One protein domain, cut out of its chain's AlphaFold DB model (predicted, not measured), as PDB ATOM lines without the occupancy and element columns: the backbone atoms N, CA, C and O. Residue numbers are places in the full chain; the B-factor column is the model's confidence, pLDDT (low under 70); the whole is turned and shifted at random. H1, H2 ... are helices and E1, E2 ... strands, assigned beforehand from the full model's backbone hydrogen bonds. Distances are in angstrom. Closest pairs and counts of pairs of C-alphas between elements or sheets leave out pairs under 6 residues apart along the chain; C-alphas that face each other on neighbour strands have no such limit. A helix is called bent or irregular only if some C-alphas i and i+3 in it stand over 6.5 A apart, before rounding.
ATOM      1  N   VAL A  94      63.430  13.753 235.625       93.44
ATOM      2  CA  VAL A  94      62.220  14.401 236.126       93.44
ATOM      3  C   VAL A  94      62.489  15.891 236.235       93.44
ATOM      4  O   VAL A  94      63.493  16.324 236.808       93.44
ATOM      5  N   LEU A  95      61.589  16.656 235.636       93.75
ATOM      6  CA  LEU A  95      61.640  18.096 235.510       93.75
ATOM      7  C   LEU A  95      60.625  18.737 236.458       93.75
ATOM      8  O   LEU A  95      59.549  18.184 236.680       93.75
ATOM      9  N   GLN A  96      60.951  19.921 236.953       93.25
ATOM     10  CA  GLN A  96      60.076  20.795 237.723       93.25
ATOM     11  C   GLN A  96      60.023  22.162 237.048       93.25
ATOM     12  O   GLN A  96      61.065  22.717 236.703       93.25
ATOM     13  N   ALA A  97      58.830  22.724 236.917       89.25
ATOM     14  CA  ALA A  97      58.632  24.120 236.556       89.25
ATOM     15  C   ALA A  97      57.637  24.775 237.519       89.25
ATOM     16  O   ALA A  97      56.878  24.096 238.214       89.25
ATOM     17  N   THR A  98      57.650  26.103 237.553       85.19
ATOM     18  CA  THR A  98      56.706  26.902 238.338       85.19
ATOM     19  C   THR A  98      55.667  27.500 237.397       85.19
ATOM     20  O   THR A  98      56.006  28.194 236.438       85.19
ATOM     21  N   MET A  99      54.390  27.228 237.657       79.75
ATOM     22  CA  MET A  99      53.272  27.835 236.941       79.75
ATOM     23  C   MET A  99      53.116  29.308 237.339       79.75
ATOM     24  O   MET A  99      53.625  29.756 238.364       79.75
ATOM     25  N   LYS A 100      52.348  30.083 236.565       73.56
ATOM     26  CA  LYS A 100      52.108  31.510 236.862       73.56
ATOM     27  C   LYS A 100      51.467  31.764 238.230       73.56
ATOM     28  O   LYS A 100      51.673  32.836 238.787       73.56
ATOM     29  N   GLY A 101      50.710  30.799 238.754       76.69
ATOM     30  CA  GLY A 101      50.113  30.857 240.091       76.69
ATOM     31  C   GLY A 101      51.085  30.561 241.240       76.69
ATOM     32  O   GLY A 101      50.678  30.619 242.391       76.69
ATOM     33  N   GLY A 102      52.350  30.237 240.950       81.88
ATOM     34  CA  GLY A 102      53.331  29.793 241.946       81.88
ATOM     35  C   GLY A 102      53.305  28.287 242.218       81.88
ATOM     36  O   GLY A 102      54.237  27.767 242.830       81.88
ATOM     37  N   ASP A 103      52.289  27.579 241.721       83.44
ATOM     38  CA  ASP A 103      52.183  26.125 241.838       83.44
ATOM     39  C   ASP A 103      53.290  25.404 241.064       83.44
ATOM     40  O   ASP A 103      53.730  25.841 239.996       83.44
ATOM     41  N   LEU A 104      53.720  24.262 241.596       86.50
ATOM     42  CA  LEU A 104      54.717  23.415 240.954       86.50
ATOM     43  C   LEU A 104      54.059  22.421 240.001       86.50
ATOM     44  O   LEU A 104      53.087  21.742 240.340       86.50
ATOM     45  N   VAL A 105      54.658  22.292 238.821       88.94
ATOM     46  CA  VAL A 105      54.319  21.265 237.843       88.94
ATOM     47  C   VAL A 105      55.530  20.379 237.595       88.94
ATOM     48  O   VAL A 105      56.653  20.871 237.445       88.94
ATOM     49  N   PHE A 106      55.306  19.067 237.540       92.12
ATOM     50  CA  PHE A 106      56.367  18.108 237.259       92.12
ATOM     51  C   PHE A 106      56.145  17.400 235.930       92.12
ATOM     52  O   PHE A 106      55.025  17.056 235.549       92.12
ATOM     53  N   ALA A 107      57.244  17.148 235.234       91.81
ATOM     54  CA  ALA A 107      57.255  16.419 233.979       91.81
ATOM     55  C   ALA A 107      58.378  15.384 233.969       91.81
ATOM     56  O   ALA A 107      59.270  15.397 234.813       91.81
ATOM     57  N   ARG A 108      58.352  14.475 233.003       92.69
ATOM     58  CA  ARG A 108      59.415  13.489 232.805       92.69
ATOM     59  C   ARG A 108      59.776  13.379 231.345       92.69
ATOM     60  O   ARG A 108      58.892  13.333 230.495       92.69
ATOM     61  N   ILE A 109      61.073  13.294 231.071       93.19
ATOM     62  CA  ILE A 109      61.593  13.079 229.724       93.19
ATOM     63  C   ILE A 109      61.430  11.601 229.365       93.19
ATOM     64  O   ILE A 109      61.978  10.728 230.037       93.19
ATOM     65  N   PHE A 110      60.698  11.309 228.295       90.12
ATOM     66  CA  PHE A 110      60.514   9.952 227.771       90.12
ATOM     67  C   PHE A 110      61.522   9.624 226.670       90.12
ATOM     68  O   PHE A 110      61.993   8.488 226.576       90.12
ATOM     69  N   GLU A 111      61.872  10.622 225.863       91.19
ATOM     70  CA  GLU A 111      62.774  10.499 224.722       91.19
ATOM     71  C   GLU A 111      63.477  11.836 224.465       91.19
ATOM     72  O   GLU A 111      62.955  12.893 224.815       91.19
ATOM     73  N   VAL A 112      64.672  11.794 223.876       90.19
ATOM     74  CA  VAL A 112      65.402  12.984 223.425       90.19
ATOM     75  C   VAL A 112      65.556  12.874 221.914       90.19
ATOM     76  O   VAL A 112      66.309  12.022 221.450       90.19
ATOM     77  N   GLY A 113      64.816  13.696 221.173       82.94
ATOM     78  CA  GLY A 113      64.909  13.784 219.716       82.94
ATOM     79  C   GLY A 113      65.684  15.020 219.258       82.94
ATOM     80  O   GLY A 113      66.127  15.839 220.072       82.94
ATOM     81  N   ASP A 114      65.797  15.184 217.939       78.44
ATOM     82  CA  ASP A 114      66.535  16.293 217.316       78.44
ATOM     83  C   ASP A 114      65.920  17.664 217.635       78.44
ATOM     84  O   ASP A 114      66.636  18.629 217.898       78.44
ATOM     85  N   LEU A 115      64.585  17.734 217.694       72.75
ATOM     86  CA  LEU A 115      63.828  18.956 217.997       72.75
ATOM     87  C   LEU A 115      63.769  19.291 219.498       72.75
ATOM     88  O   LEU A 115      63.267  20.349 219.876       72.75
ATOM     89  N   GLY A 116      64.273  18.405 220.362       83.56
ATOM     90  CA  GLY A 116      64.215  18.553 221.814       83.56
ATOM     91  C   GLY A 116      63.693  17.305 222.534       83.56
ATOM     92  O   GLY A 116      63.406  16.278 221.912       83.56
ATOM     93  N   PRO A 117      63.609  17.358 223.873       87.62
ATOM     94  CA  PRO A 117      63.056  16.268 224.656       87.62
ATOM     95  C   PRO A 117      61.535  16.179 224.534       87.62
ATOM     96  O   PRO A 117      60.815  17.176 224.543       87.62
ATOM     97  N   MET A 118      61.065  14.941 224.481       88.31
ATOM     98  CA  MET A 118      59.662  14.562 224.533       88.31
ATOM     99  C   MET A 118      59.280  14.326 225.993       88.31
ATOM    100  O   MET A 118      59.804  13.407 226.633       88.31
ATOM    101  N   VAL A 119      58.389  15.155 226.531       89.06
ATOM    102  CA  VAL A 119      58.035  15.169 227.954       89.06
ATOM    103  C   VAL A 119      56.573  14.828 228.190       89.06
ATOM    104  O   VAL A 119      55.700  15.254 227.442       89.06
ATOM    105  N   GLY A 120      56.298  14.073 229.249       88.62
ATOM    106  CA  GLY A 120      54.947  13.898 229.783       88.62
ATOM    107  C   GLY A 120      54.803  14.664 231.093       88.62
ATOM    108  O   GLY A 120      55.712  14.618 231.921       88.62
ATOM    109  N   VAL A 121      53.686  15.366 231.273       87.75
ATOM    110  CA  VAL A 121      53.410  16.213 232.449       87.75
ATOM    111  C   VAL A 121      52.451  15.488 233.384       87.75
ATOM    112  O   VAL A 121      51.427  14.992 232.916       87.75
ATOM    113  N   TYR A 122      52.759  15.433 234.679       86.50
ATOM    114  CA  TYR A 122      51.961  14.754 235.707       86.50
ATOM    115  C   TYR A 122      50.896  15.664 236.329       86.50
ATOM    116  O   TYR A 122      51.092  16.876 236.396       86.50
ATOM    117  N   ASP A 123      49.795  15.085 236.829       82.38
ATOM    118  CA  ASP A 123      48.897  15.803 237.747       82.38
ATOM    119  C   ASP A 123      49.554  15.892 239.113       82.38
ATOM    120  O   ASP A 123      49.602  14.920 239.864       82.38
ATOM    121  N   SER A 124      50.136  17.054 239.390       75.19
ATOM    122  CA  SER A 124      51.002  17.244 240.544       75.19
ATOM    123  C   SER A 124      50.615  18.405 241.443       75.19
ATOM    124  O   SER A 124      51.449  18.938 242.181       75.19
ATOM    125  N   ARG A 125      49.350  18.821 241.382       75.69
ATOM    126  CA  ARG A 125      48.829  19.888 242.236       75.69
ATOM    127  C   ARG A 125      48.994  19.507 243.708       75.69
ATOM    128  O   ARG A 125      48.574  18.433 244.128       75.69
ATOM    129  N   GLY A 126      49.628  20.389 244.483       73.12
ATOM    130  CA  GLY A 126      49.876  20.184 245.914       73.12
ATOM    131  C   GLY A 126      50.974  19.170 246.257       73.12
ATOM    132  O   GLY A 126      51.140  18.843 247.431       73.12
ATOM    133  N   MET A 127      51.736  18.669 245.277       79.62
ATOM    134  CA  MET A 127      52.825  17.726 245.542       79.62
ATOM    135  C   MET A 127      54.114  18.422 245.984       79.62
ATOM    136  O   MET A 127      54.495  19.471 245.466       79.62
ATOM    137  N   SER A 128      54.835  17.778 246.904       77.00
ATOM    138  CA  SER A 128      56.183  18.192 247.296       77.00
ATOM    139  C   SER A 128      57.232  17.674 246.297       77.00
ATOM    140  O   SER A 128      57.183  16.500 245.920       77.00
ATOM    141  N   PRO A 129      58.238  18.488 245.916       74.00
ATOM    142  CA  PRO A 129      59.297  18.089 244.981       74.00
ATOM    143  C   PRO A 129      60.252  17.019 245.538       74.00
ATOM    144  O   PRO A 129      61.079  16.481 244.806       74.00
ATOM    145  N   ILE A 130      60.156  16.700 246.833       79.31
ATOM    146  CA  ILE A 130      61.081  15.797 247.530       79.31
ATOM    147  C   ILE A 130      60.872  14.331 247.104       79.31
ATOM    148  O   ILE A 130      61.815  13.541 247.141       79.31
ATOM    149  N   ASN A 131      59.667  13.952 246.656       85.44
ATOM    150  CA  ASN A 131      59.321  12.551 246.404       85.44
ATOM    151  C   ASN A 131      59.137  12.224 244.913       85.44
ATOM    152  O   ASN A 131      58.026  12.052 244.410       85.44
ATOM    153  N   ILE A 132      60.255  12.070 244.197       87.12
ATOM    154  CA  ILE A 132      60.263  11.714 242.765       87.12
ATOM    155  C   ILE A 132      59.511  10.405 242.493       87.12
ATOM    156  O   ILE A 132      58.830  10.284 241.475       87.12
ATOM    157  N   ALA A 133      59.624   9.421 243.392       86.50
ATOM    158  CA  ALA A 133      58.964   8.128 243.234       86.50
ATOM    159  C   ALA A 133      57.435   8.266 243.225       86.50
ATOM    160  O   ALA A 133      56.768   7.578 242.459       86.50
ATOM    161  N   GLU A 134      56.893   9.178 244.027       86.50
ATOM    162  CA  GLU A 134      55.464   9.475 244.073       86.50
ATOM    163  C   GLU A 134      55.009  10.244 242.830       86.50
ATOM    164  O   GLU A 134      54.013   9.864 242.214       86.50
ATOM    165  N   ILE A 135      55.784  11.245 242.391       85.94
ATOM    166  CA  ILE A 135      55.503  12.024 241.171       85.94
ATOM    167  C   ILE A 135      55.322  11.096 239.966       85.94
ATOM    168  O   ILE A 135      54.337  11.199 239.242       85.94
ATOM    169  N   VAL A 136      56.228  10.132 239.769       86.38
ATOM    170  CA  VAL A 136      56.165   9.246 238.593       86.38
ATOM    171  C   VAL A 136      55.032   8.219 238.639       86.38
ATOM    172  O   VAL A 136      54.770   7.571 237.624       86.38
ATOM    173  N   THR A 137      54.377   8.040 239.790       85.31
ATOM    174  CA  THR A 137      53.186   7.181 239.908       85.31
ATOM    175  C   THR A 137      51.891   7.899 239.557       85.31
ATOM    176  O   THR A 137      50.891   7.224 239.292       85.31
ATOM    177  N   GLN A 138      51.918   9.234 239.512       83.38
ATOM    178  CA  GLN A 138      50.754  10.035 239.173       83.38
ATOM    179  C   GLN A 138      50.325   9.824 237.719       83.38
ATOM    180  O   GLN A 138      51.146   9.490 236.851       83.38
ATOM    181  N   PRO A 139      49.032  10.018 237.419       79.50
ATOM    182  CA  PRO A 139      48.583  10.084 236.043       79.50
ATOM    183  C   PRO A 139      49.220  11.288 235.346       79.50
ATOM    184  O   PRO A 139      49.383  12.366 235.915       79.50
ATOM    185  N   LEU A 140      49.567  11.102 234.081       76.94
ATOM    186  CA  LEU A 140      49.933  12.189 233.194       76.94
ATOM    187  C   LEU A 140      48.681  13.001 232.873       76.94
ATOM    188  O   LEU A 140      47.660  12.421 232.523       76.94
ATOM    189  N   ILE A 141      48.773  14.321 232.932       74.44
ATOM    190  CA  ILE A 141      47.798  15.233 232.324       74.44
ATOM    191  C   ILE A 141      48.102  15.369 230.830       74.44
ATOM    192  O   ILE A 141      47.195  15.391 230.000       74.44
ATOM    193  N   VAL A 142      49.391  15.425 230.479       70.69
ATOM    194  CA  VAL A 142      49.862  15.543 229.095       70.69
ATOM    195  C   VAL A 142      50.675  14.307 228.765       70.69
ATOM    196  O   VAL A 142      51.707  14.058 229.387       70.69
ATOM    197  N   LYS A 143      50.187  13.523 227.796       68.88
ATOM    198  CA  LYS A 143      50.696  12.178 227.522       68.88
ATOM    199  C   LYS A 143      52.178  12.208 227.154       68.88
ATOM    200  O   LYS A 143      52.955  11.650 227.910       68.88
ATOM    201  N   ILE A 144      52.557  12.856 226.051       78.62
ATOM    202  CA  ILE A 144      53.948  13.149 225.664       78.62
ATOM    203  C   ILE A 144      53.908  14.286 224.626       78.62
ATOM    204  O   ILE A 144      53.225  14.137 223.614       78.62
ATOM    205  N   CYS A 145      54.632  15.385 224.831       77.12
ATOM    206  CA  CYS A 145      54.782  16.468 223.855       77.12
ATOM    207  C   CYS A 145      56.246  16.924 223.740       77.12
ATOM    208  O   CYS A 145      57.007  16.791 224.701       77.12
ATOM    209  N   PRO A 146      56.673  17.445 222.577       81.00
ATOM    210  CA  PRO A 146      57.987  18.059 222.458       81.00
ATOM    211  C   PRO A 146      58.019  19.377 223.236       81.00
ATOM    212  O   PRO A 146      57.086  20.176 223.150       81.00
ATOM    213  N   ILE A 147      59.119  19.633 223.942       80.12
ATOM    214  CA  ILE A 147      59.443  20.967 224.457       80.12
ATOM    215  C   ILE A 147      60.753  21.458 223.853       80.12
ATOM    216  O   ILE A 147      61.666  20.677 223.579       80.12
ATOM    217  N   HIS A 148      60.845  22.769 223.644       81.56
ATOM    218  CA  HIS A 148      62.043  23.371 223.074       81.56
ATOM    219  C   HIS A 148      63.227  23.191 224.029       81.56
ATOM    220  O   HIS A 148      63.104  23.466 225.226       81.56
ATOM    221  N   ARG A 149      64.385  22.764 223.512       81.50
ATOM    222  CA  ARG A 149      65.595  22.484 224.311       81.50
ATOM    223  C   ARG A 149      65.988  23.649 225.226       81.50
ATOM    224  O   ARG A 149      66.384  23.430 226.371       81.50
ATOM    225  N   GLU A 150      65.833  24.873 224.738       80.62
ATOM    226  CA  GLU A 150      66.180  26.094 225.473       80.62
ATOM    227  C   GLU A 150      65.411  26.244 226.790       80.62
ATOM    228  O   GLU A 150      65.973  26.747 227.755       80.62
ATOM    229  N   THR A 151      64.178  25.735 226.885       82.06
ATOM    230  CA  THR A 151      63.382  25.815 228.127       82.06
ATOM    231  C   THR A 151      64.032  25.052 229.290       82.06
ATOM    232  O   THR A 151      63.931  25.455 230.449       82.06
ATOM    233  N   ILE A 152      64.779  23.980 229.003       83.81
ATOM    234  CA  ILE A 152      65.555  23.246 230.016       83.81
ATOM    235  C   ILE A 152      66.928  23.891 230.213       83.81
ATOM    236  O   ILE A 152      67.391  24.033 231.345       83.81
ATOM    237  N   GLU A 153      67.593  24.311 229.132       80.94
ATOM    238  CA  GLU A 153      68.925  24.923 229.220       80.94
ATOM    239  C   GLU A 153      68.911  26.253 229.995       80.94
ATOM    240  O   GLU A 153      69.837  26.511 230.771       80.94
ATOM    241  N   HIS A 154      67.847  27.048 229.845       78.94
ATOM    242  CA  HIS A 154      67.596  28.289 230.586       78.94
ATOM    243  C   HIS A 154      66.982  28.078 231.969       78.94
ATOM    244  O   HIS A 154      66.765  29.056 232.682       78.94
ATOM    245  N   ARG A 155      66.781  26.822 232.390       80.88
ATOM    246  CA  ARG A 155      66.269  26.459 233.720       80.88
ATOM    247  C   ARG A 155      64.836  26.921 233.997       80.88
ATOM    248  O   ARG A 155      64.466  27.074 235.158       80.88
ATOM    249  N   GLU A 156      64.022  27.097 232.958       85.38
ATOM    250  CA  GLU A 156      62.567  27.211 233.129       85.38
ATOM    251  C   GLU A 156      61.990  25.864 233.587       85.38
ATOM    252  O   GLU A 156      61.098  25.816 234.431       85.38
ATOM    253  N   TRP A 157      62.578  24.771 233.085       89.38
ATOM    254  CA  TRP A 157      62.412  23.414 233.600       89.38
ATOM    255  C   TRP A 157      63.697  22.925 234.284       89.38
ATOM    256  O   TRP A 157      64.722  22.653 233.649       89.38
ATOM    257  N   LEU A 158      63.639  22.775 235.602       90.69
ATOM    258  CA  LEU A 158      64.735  22.292 236.436       90.69
ATOM    259  C   LEU A 158      64.727  20.765 236.507       90.69
ATOM    260  O   LEU A 158      63.726  20.167 236.880       90.69
ATOM    261  N   VAL A 159      65.853  20.122 236.202       92.19
ATOM    262  CA  VAL A 159      66.042  18.685 236.433       92.19
ATOM    263  C   VAL A 159      66.231  18.484 237.933       92.19
ATOM    264  O   VAL A 159      67.258  18.869 238.492       92.19
ATOM    265  N   ILE A 160      65.237  17.878 238.578       92.81
ATOM    266  CA  ILE A 160      65.218  17.651 240.031       92.81
ATOM    267  C   ILE A 160      65.657  16.240 240.420       92.81
ATOM    268  O   ILE A 160      65.994  15.982 241.573       92.81
ATOM    269  N   GLY A 161      65.707  15.321 239.458       91.50
ATOM    270  CA  GLY A 161      66.315  14.017 239.655       91.50
ATOM    271  C   GLY A 161      65.995  13.042 238.538       91.50
ATOM    272  O   GLY A 161      65.590  13.431 237.444       91.50
ATOM    273  N   LYS A 162      66.231  11.757 238.806       92.00
ATOM    274  CA  LYS A 162      66.230  10.707 237.784       92.00
ATOM    275  C   LYS A 162      65.310   9.567 238.175       92.00
ATOM    276  O   LYS A 162      65.425   9.022 239.269       92.00
ATOM    277  N   ALA A 163      64.470   9.142 237.241       87.75
ATOM    278  CA  ALA A 163      63.671   7.934 237.362       87.75
ATOM    279  C   ALA A 163      63.853   7.089 236.096       87.75
ATOM    280  O   ALA A 163      63.505   7.513 234.995       87.75
ATOM    281  N   LYS A 164      64.373   5.863 236.220       88.94
ATOM    282  CA  LYS A 164      64.573   4.977 235.058       88.94
ATOM    283  C   LYS A 164      63.238   4.647 234.387       88.94
ATOM    284  O   LYS A 164      62.301   4.212 235.058       88.94
ATOM    285  N   LEU A 165      63.147   4.863 233.074       87.06
ATOM    286  CA  LEU A 165      61.958   4.527 232.285       87.06
ATOM    287  C   LEU A 165      61.761   3.011 232.261       87.06
ATOM    288  O   LEU A 165      62.674   2.266 231.900       87.06
ATOM    289  N   LYS A 166      60.567   2.554 232.633       85.69
ATOM    290  CA  LYS A 166      60.179   1.145 232.514       85.69
ATOM    291  C   LYS A 166      59.609   0.890 231.113       85.69
ATOM    292  O   LYS A 166      59.013   1.790 230.524       85.69
ATOM    293  N   PRO A 167      59.680  -0.343 230.577       78.88
ATOM    294  CA  PRO A 167      59.028  -0.679 229.307       78.88
ATOM    295  C   PRO A 167      57.517  -0.380 229.287       78.88
ATOM    296  O   PRO A 167      56.962  -0.060 228.236       78.88
ATOM    297  N   ALA A 168      56.855  -0.449 230.448       74.25
ATOM    298  CA  ALA A 168      55.444  -0.092 230.610       74.25
ATOM    299  C   ALA A 168      55.172   1.402 230.353       74.25
ATOM    300  O   ALA A 168      54.164   1.727 229.727       74.25
ATOM    301  N   ASP A 169      56.100   2.281 230.750       72.56
ATOM    302  CA  ASP A 169      55.990   3.737 230.594       72.56
ATOM    303  C   ASP A 169      55.955   4.133 229.107       72.56
ATOM    304  O   ASP A 169      55.252   5.063 228.724       72.56
ATOM    305  N   LYS A 170      56.662   3.373 228.254       67.88
ATOM    306  CA  LYS A 170      56.679   3.571 226.795       67.88
ATOM    307  C   LYS A 170      55.420   3.043 226.101       67.88
ATOM    308  O   LYS A 170      54.963   3.632 225.129       67.88
ATOM    309  N   LYS A 171      54.862   1.917 226.567       62.66
ATOM    310  CA  LYS A 171      53.730   1.241 225.902       62.66
ATOM    311  C   LYS A 171      52.365   1.811 226.291       62.66
ATOM    312  O   LYS A 171      51.451   1.807 225.470       62.66
ATOM    313  N   ARG A 172      52.194   2.246 227.542       59.09
ATOM    314  CA  ARG A 172      50.931   2.784 228.074       59.09
ATOM    315  C   ARG A 172      51.225   3.888 229.095       59.09
ATOM    316  O   ARG A 172      51.130   3.623 230.295       59.09
ATOM    317  N   PRO A 173      51.560   5.113 228.653       59.75
ATOM    318  CA  PRO A 173      51.625   6.238 229.575       59.75
ATOM    319  C   PRO A 173      50.244   6.382 230.233       59.75
ATOM    320  O   PRO A 173      49.242   6.523 229.527       59.75
ATOM    321  N   ARG A 174      50.169   6.242 231.562       52.41
ATOM    322  CA  ARG A 174      48.917   6.377 232.325       52.41
ATOM    323  C   ARG A 174      48.508   7.853 232.312       52.41
ATOM    324  O   ARG A 174      49.306   8.673 232.737       52.41
ATOM    325  N   GLY A 175      47.315   8.184 231.824       52.16
ATOM    326  CA  GLY A 175      46.825   9.563 231.655       52.16
ATOM    327  C   GLY A 175      45.760   9.636 230.553       52.16
ATOM    328  O   GLY A 175      45.661   8.673 229.780       52.16
ATOM    329  N   PRO A 176      44.937  10.700 230.458       42.25
ATOM    330  CA  PRO A 176      43.894  10.763 229.451       42.25
ATOM    331  C   PRO A 176      44.513  10.686 228.051       42.25
ATOM    332  O   PRO A 176      45.588  11.228 227.766       42.25
ATOM    333  N   LEU A 177      43.843   9.933 227.177       41.78
ATOM    334  CA  LEU A 177      44.199   9.852 225.770       41.78
ATOM    335  C   LEU A 177      44.128  11.263 225.174       41.78
ATOM    336  O   LEU A 177      43.046  11.807 225.022       41.78
ATOM    337  N   ALA A 178      45.286  11.800 224.800       41.62
ATOM    338  CA  ALA A 178      45.420  12.903 223.856       41.62
ATOM    339  C   ALA A 178      44.684  14.211 224.229       41.62
ATOM    340  O   ALA A 178      43.635  14.522 223.682       41.62
ATOM    341  N   ILE A 179      45.358  15.092 224.978       46.22
ATOM    342  CA  ILE A 179      45.245  16.541 224.712       46.22
ATOM    343  C   ILE A 179      46.221  16.903 223.576       46.22
ATOM    344  O   ILE A 179      47.044  17.797 223.705       46.22
ATOM    345  N   CYS A 180      46.233  16.148 222.476       38.62
ATOM    346  CA  CYS A 180      47.054  16.478 221.310       38.62
ATOM    347  C   CYS A 180      46.342  15.996 220.046       38.62
ATOM    348  O   CYS A 180      46.243  14.797 219.797       38.62
ATOM    349  N   GLY A 181      45.852  16.952 219.264       38.91
ATOM    350  CA  GLY A 181      45.323  16.734 217.918       38.91
ATOM    351  C   GLY A 181      44.921  18.043 217.237       38.91
ATOM    352  O   GLY A 181      44.988  18.138 216.018       38.91
ATOM    353  N   ASN A 182      44.554  19.073 218.008       51.47
ATOM    354  CA  ASN A 182      44.261  20.412 217.501       51.47
ATOM    355  C   ASN A 182      44.504  21.496 218.573       51.47
ATOM    356  O   ASN A 182      44.668  21.190 219.757       51.47
ATOM    357  N   ASN A 183      44.506  22.760 218.140       49.44
ATOM    358  CA  ASN A 183      44.713  23.928 219.006       49.44
ATOM    359  C   ASN A 183      43.630  24.068 220.092       49.44
ATOM    360  O   ASN A 183      43.958  24.468 221.201       49.44
ATOM    361  N   ASN A 184      42.390  23.626 219.841       48.81
ATOM    362  CA  ASN A 184      41.292  23.687 220.820       48.81
ATOM    363  C   ASN A 184      41.573  22.881 222.099       48.81
ATOM    364  O   ASN A 184      41.105  23.228 223.179       48.81
ATOM    365  N   HIS A 185      42.319  21.779 222.004       51.56
ATOM    366  CA  HIS A 185      42.671  20.983 223.179       51.56
ATOM    367  C   HIS A 185      43.826  21.606 223.969       51.56
ATOM    368  O   HIS A 185      43.823  21.535 225.198       51.56
ATOM    369  N   LEU A 186      44.758  22.282 223.287       50.03
ATOM    370  CA  LEU A 186      45.761  23.119 223.945       50.03
ATOM    371  C   LEU A 186      45.070  24.274 224.688       50.03
ATOM    372  O   LEU A 186      45.329  24.464 225.868       50.03
ATOM    373  N   GLU A 187      44.107  24.945 224.049       52.22
ATOM    374  CA  GLU A 187      43.276  26.003 224.646       52.22
ATOM    375  C   GLU A 187      42.457  25.510 225.850       52.22
ATOM    376  O   GLU A 187      42.357  26.208 226.854       52.22
ATOM    377  N   MET A 188      41.912  24.288 225.805       50.06
ATOM    378  CA  MET A 188      41.207  23.685 226.944       50.06
ATOM    379  C   MET A 188      42.149  23.371 228.108       50.06
ATOM    380  O   MET A 188      41.799  23.634 229.256       50.06
ATOM    381  N   ALA A 189      43.355  22.857 227.852       50.28
ATOM    382  CA  ALA A 189      44.357  22.699 228.905       50.28
ATOM    383  C   ALA A 189      44.809  24.062 229.452       50.28
ATOM    384  O   ALA A 189      44.934  24.235 230.659       50.28
ATOM    385  N   GLU A 190      44.988  25.064 228.596       58.88
ATOM    386  CA  GLU A 190      45.315  26.422 229.024       58.88
ATOM    387  C   GLU A 190      44.191  27.064 229.857       58.88
ATOM    388  O   GLU A 190      44.501  27.749 230.830       58.88
ATOM    389  N   TYR A 191      42.918  26.803 229.539       47.47
ATOM    390  CA  TYR A 191      41.743  27.238 230.304       47.47
ATOM    391  C   TYR A 191      41.632  26.524 231.659       47.47
ATOM    392  O   TYR A 191      41.472  27.181 232.685       47.47
ATOM    393  N   TYR A 192      41.773  25.195 231.689       46.19
ATOM    394  CA  TYR A 192      41.691  24.407 232.924       46.19
ATOM    395  C   TYR A 192      42.895  24.614 233.860       46.19
ATOM    396  O   TYR A 192      42.740  24.479 235.074       46.19
ATOM    397  N   TYR A 193      44.077  24.943 233.322       49.09
ATOM    398  CA  TYR A 193      45.328  25.073 234.087       49.09
ATOM    399  C   TYR A 193      45.909  26.503 234.130       49.09
ATOM    400  O   TYR A 193      46.953  26.719 234.739       49.09
ATOM    401  N   GLY A 194      45.264  27.504 233.520       46.56
ATOM    402  CA  GLY A 194      45.608  28.928 233.670       46.56
ATOM    403  C   GLY A 194      46.961  29.366 233.081       46.56
ATOM    404  O   GLY A 194      47.623  30.254 233.622       46.56
TER     405      GLY A 194
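What this domain is: This is residues 94 to 194 of the 212 residues of an uncharacterized protein of Planctomycetes bacterium CA13 (UniProt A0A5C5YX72). One strongly twisted sheet of five antiparallel strands, with E2 long and bent, makes the body; the short helices H1 and H2 sit at its margins. H3 lies beyond the sheet, and H4 is held off it at the end of a long link, with residues 181 to 186 sticking out. The 101 printed residues run E1 E2 E3 H1 E4 H2 E5 H3 H4, mixed in class, with sheet order E4 E3 E2 E1 E5. The whole is compact, with a radius of gyration of the C-alphas of 13.0 A and spans of 33 by 32 by 26 A.

How they stand to each other: E1, residues 94 to 98, and E2, residues 104 to 113, form a hairpin, with N 95 and O 107 2.8 A apart, within hydrogen-bond range. E2 bends by 66 degrees at residue 110. E2 and E3, residues 116 to 122, form another hairpin, with N 110 and O 118 2.8 A apart. E1, E2 and E3 are a meander, each strand the antiparallel neighbour of the one before. H1, residues 132 to 135, only grazes the sheet. E4, residues 140 to 146, is antiparallel to E3 at 172 degrees, with N 119 and O 145 2.8 A apart. H2, residues 149 to 153, is on the sheet at a height of 7.5 A, over none of the strands. E5, residues 158 to 162, is antiparallel to E1 at 154 degrees, with N 94 and O 161 2.8 A apart. H3, residues 167 to 171, and H4, residues 183 to 193, are not on the sheet and are apart. Every O i to N i+4 pair is within hydrogen-bond range in H2, H3 and H4; H1 is too short for one.

Where its parts are: E1 begins at C-alpha 94, (62.220, 14.401, 236.126). E2 measures 25.4 A, E3 18.9 A and H4 15.1 A, ending at C-alpha 193, (45.328, 25.073, 234.087).

The domain as a whole: The farthest C-alphas, of Ile 130 and Asn 182, are 34.7 A apart. The printed part has no cut; the link from H3 to H4 is long. In this model, pLDDT is under 70 at residue 143 and residues 170 to 194.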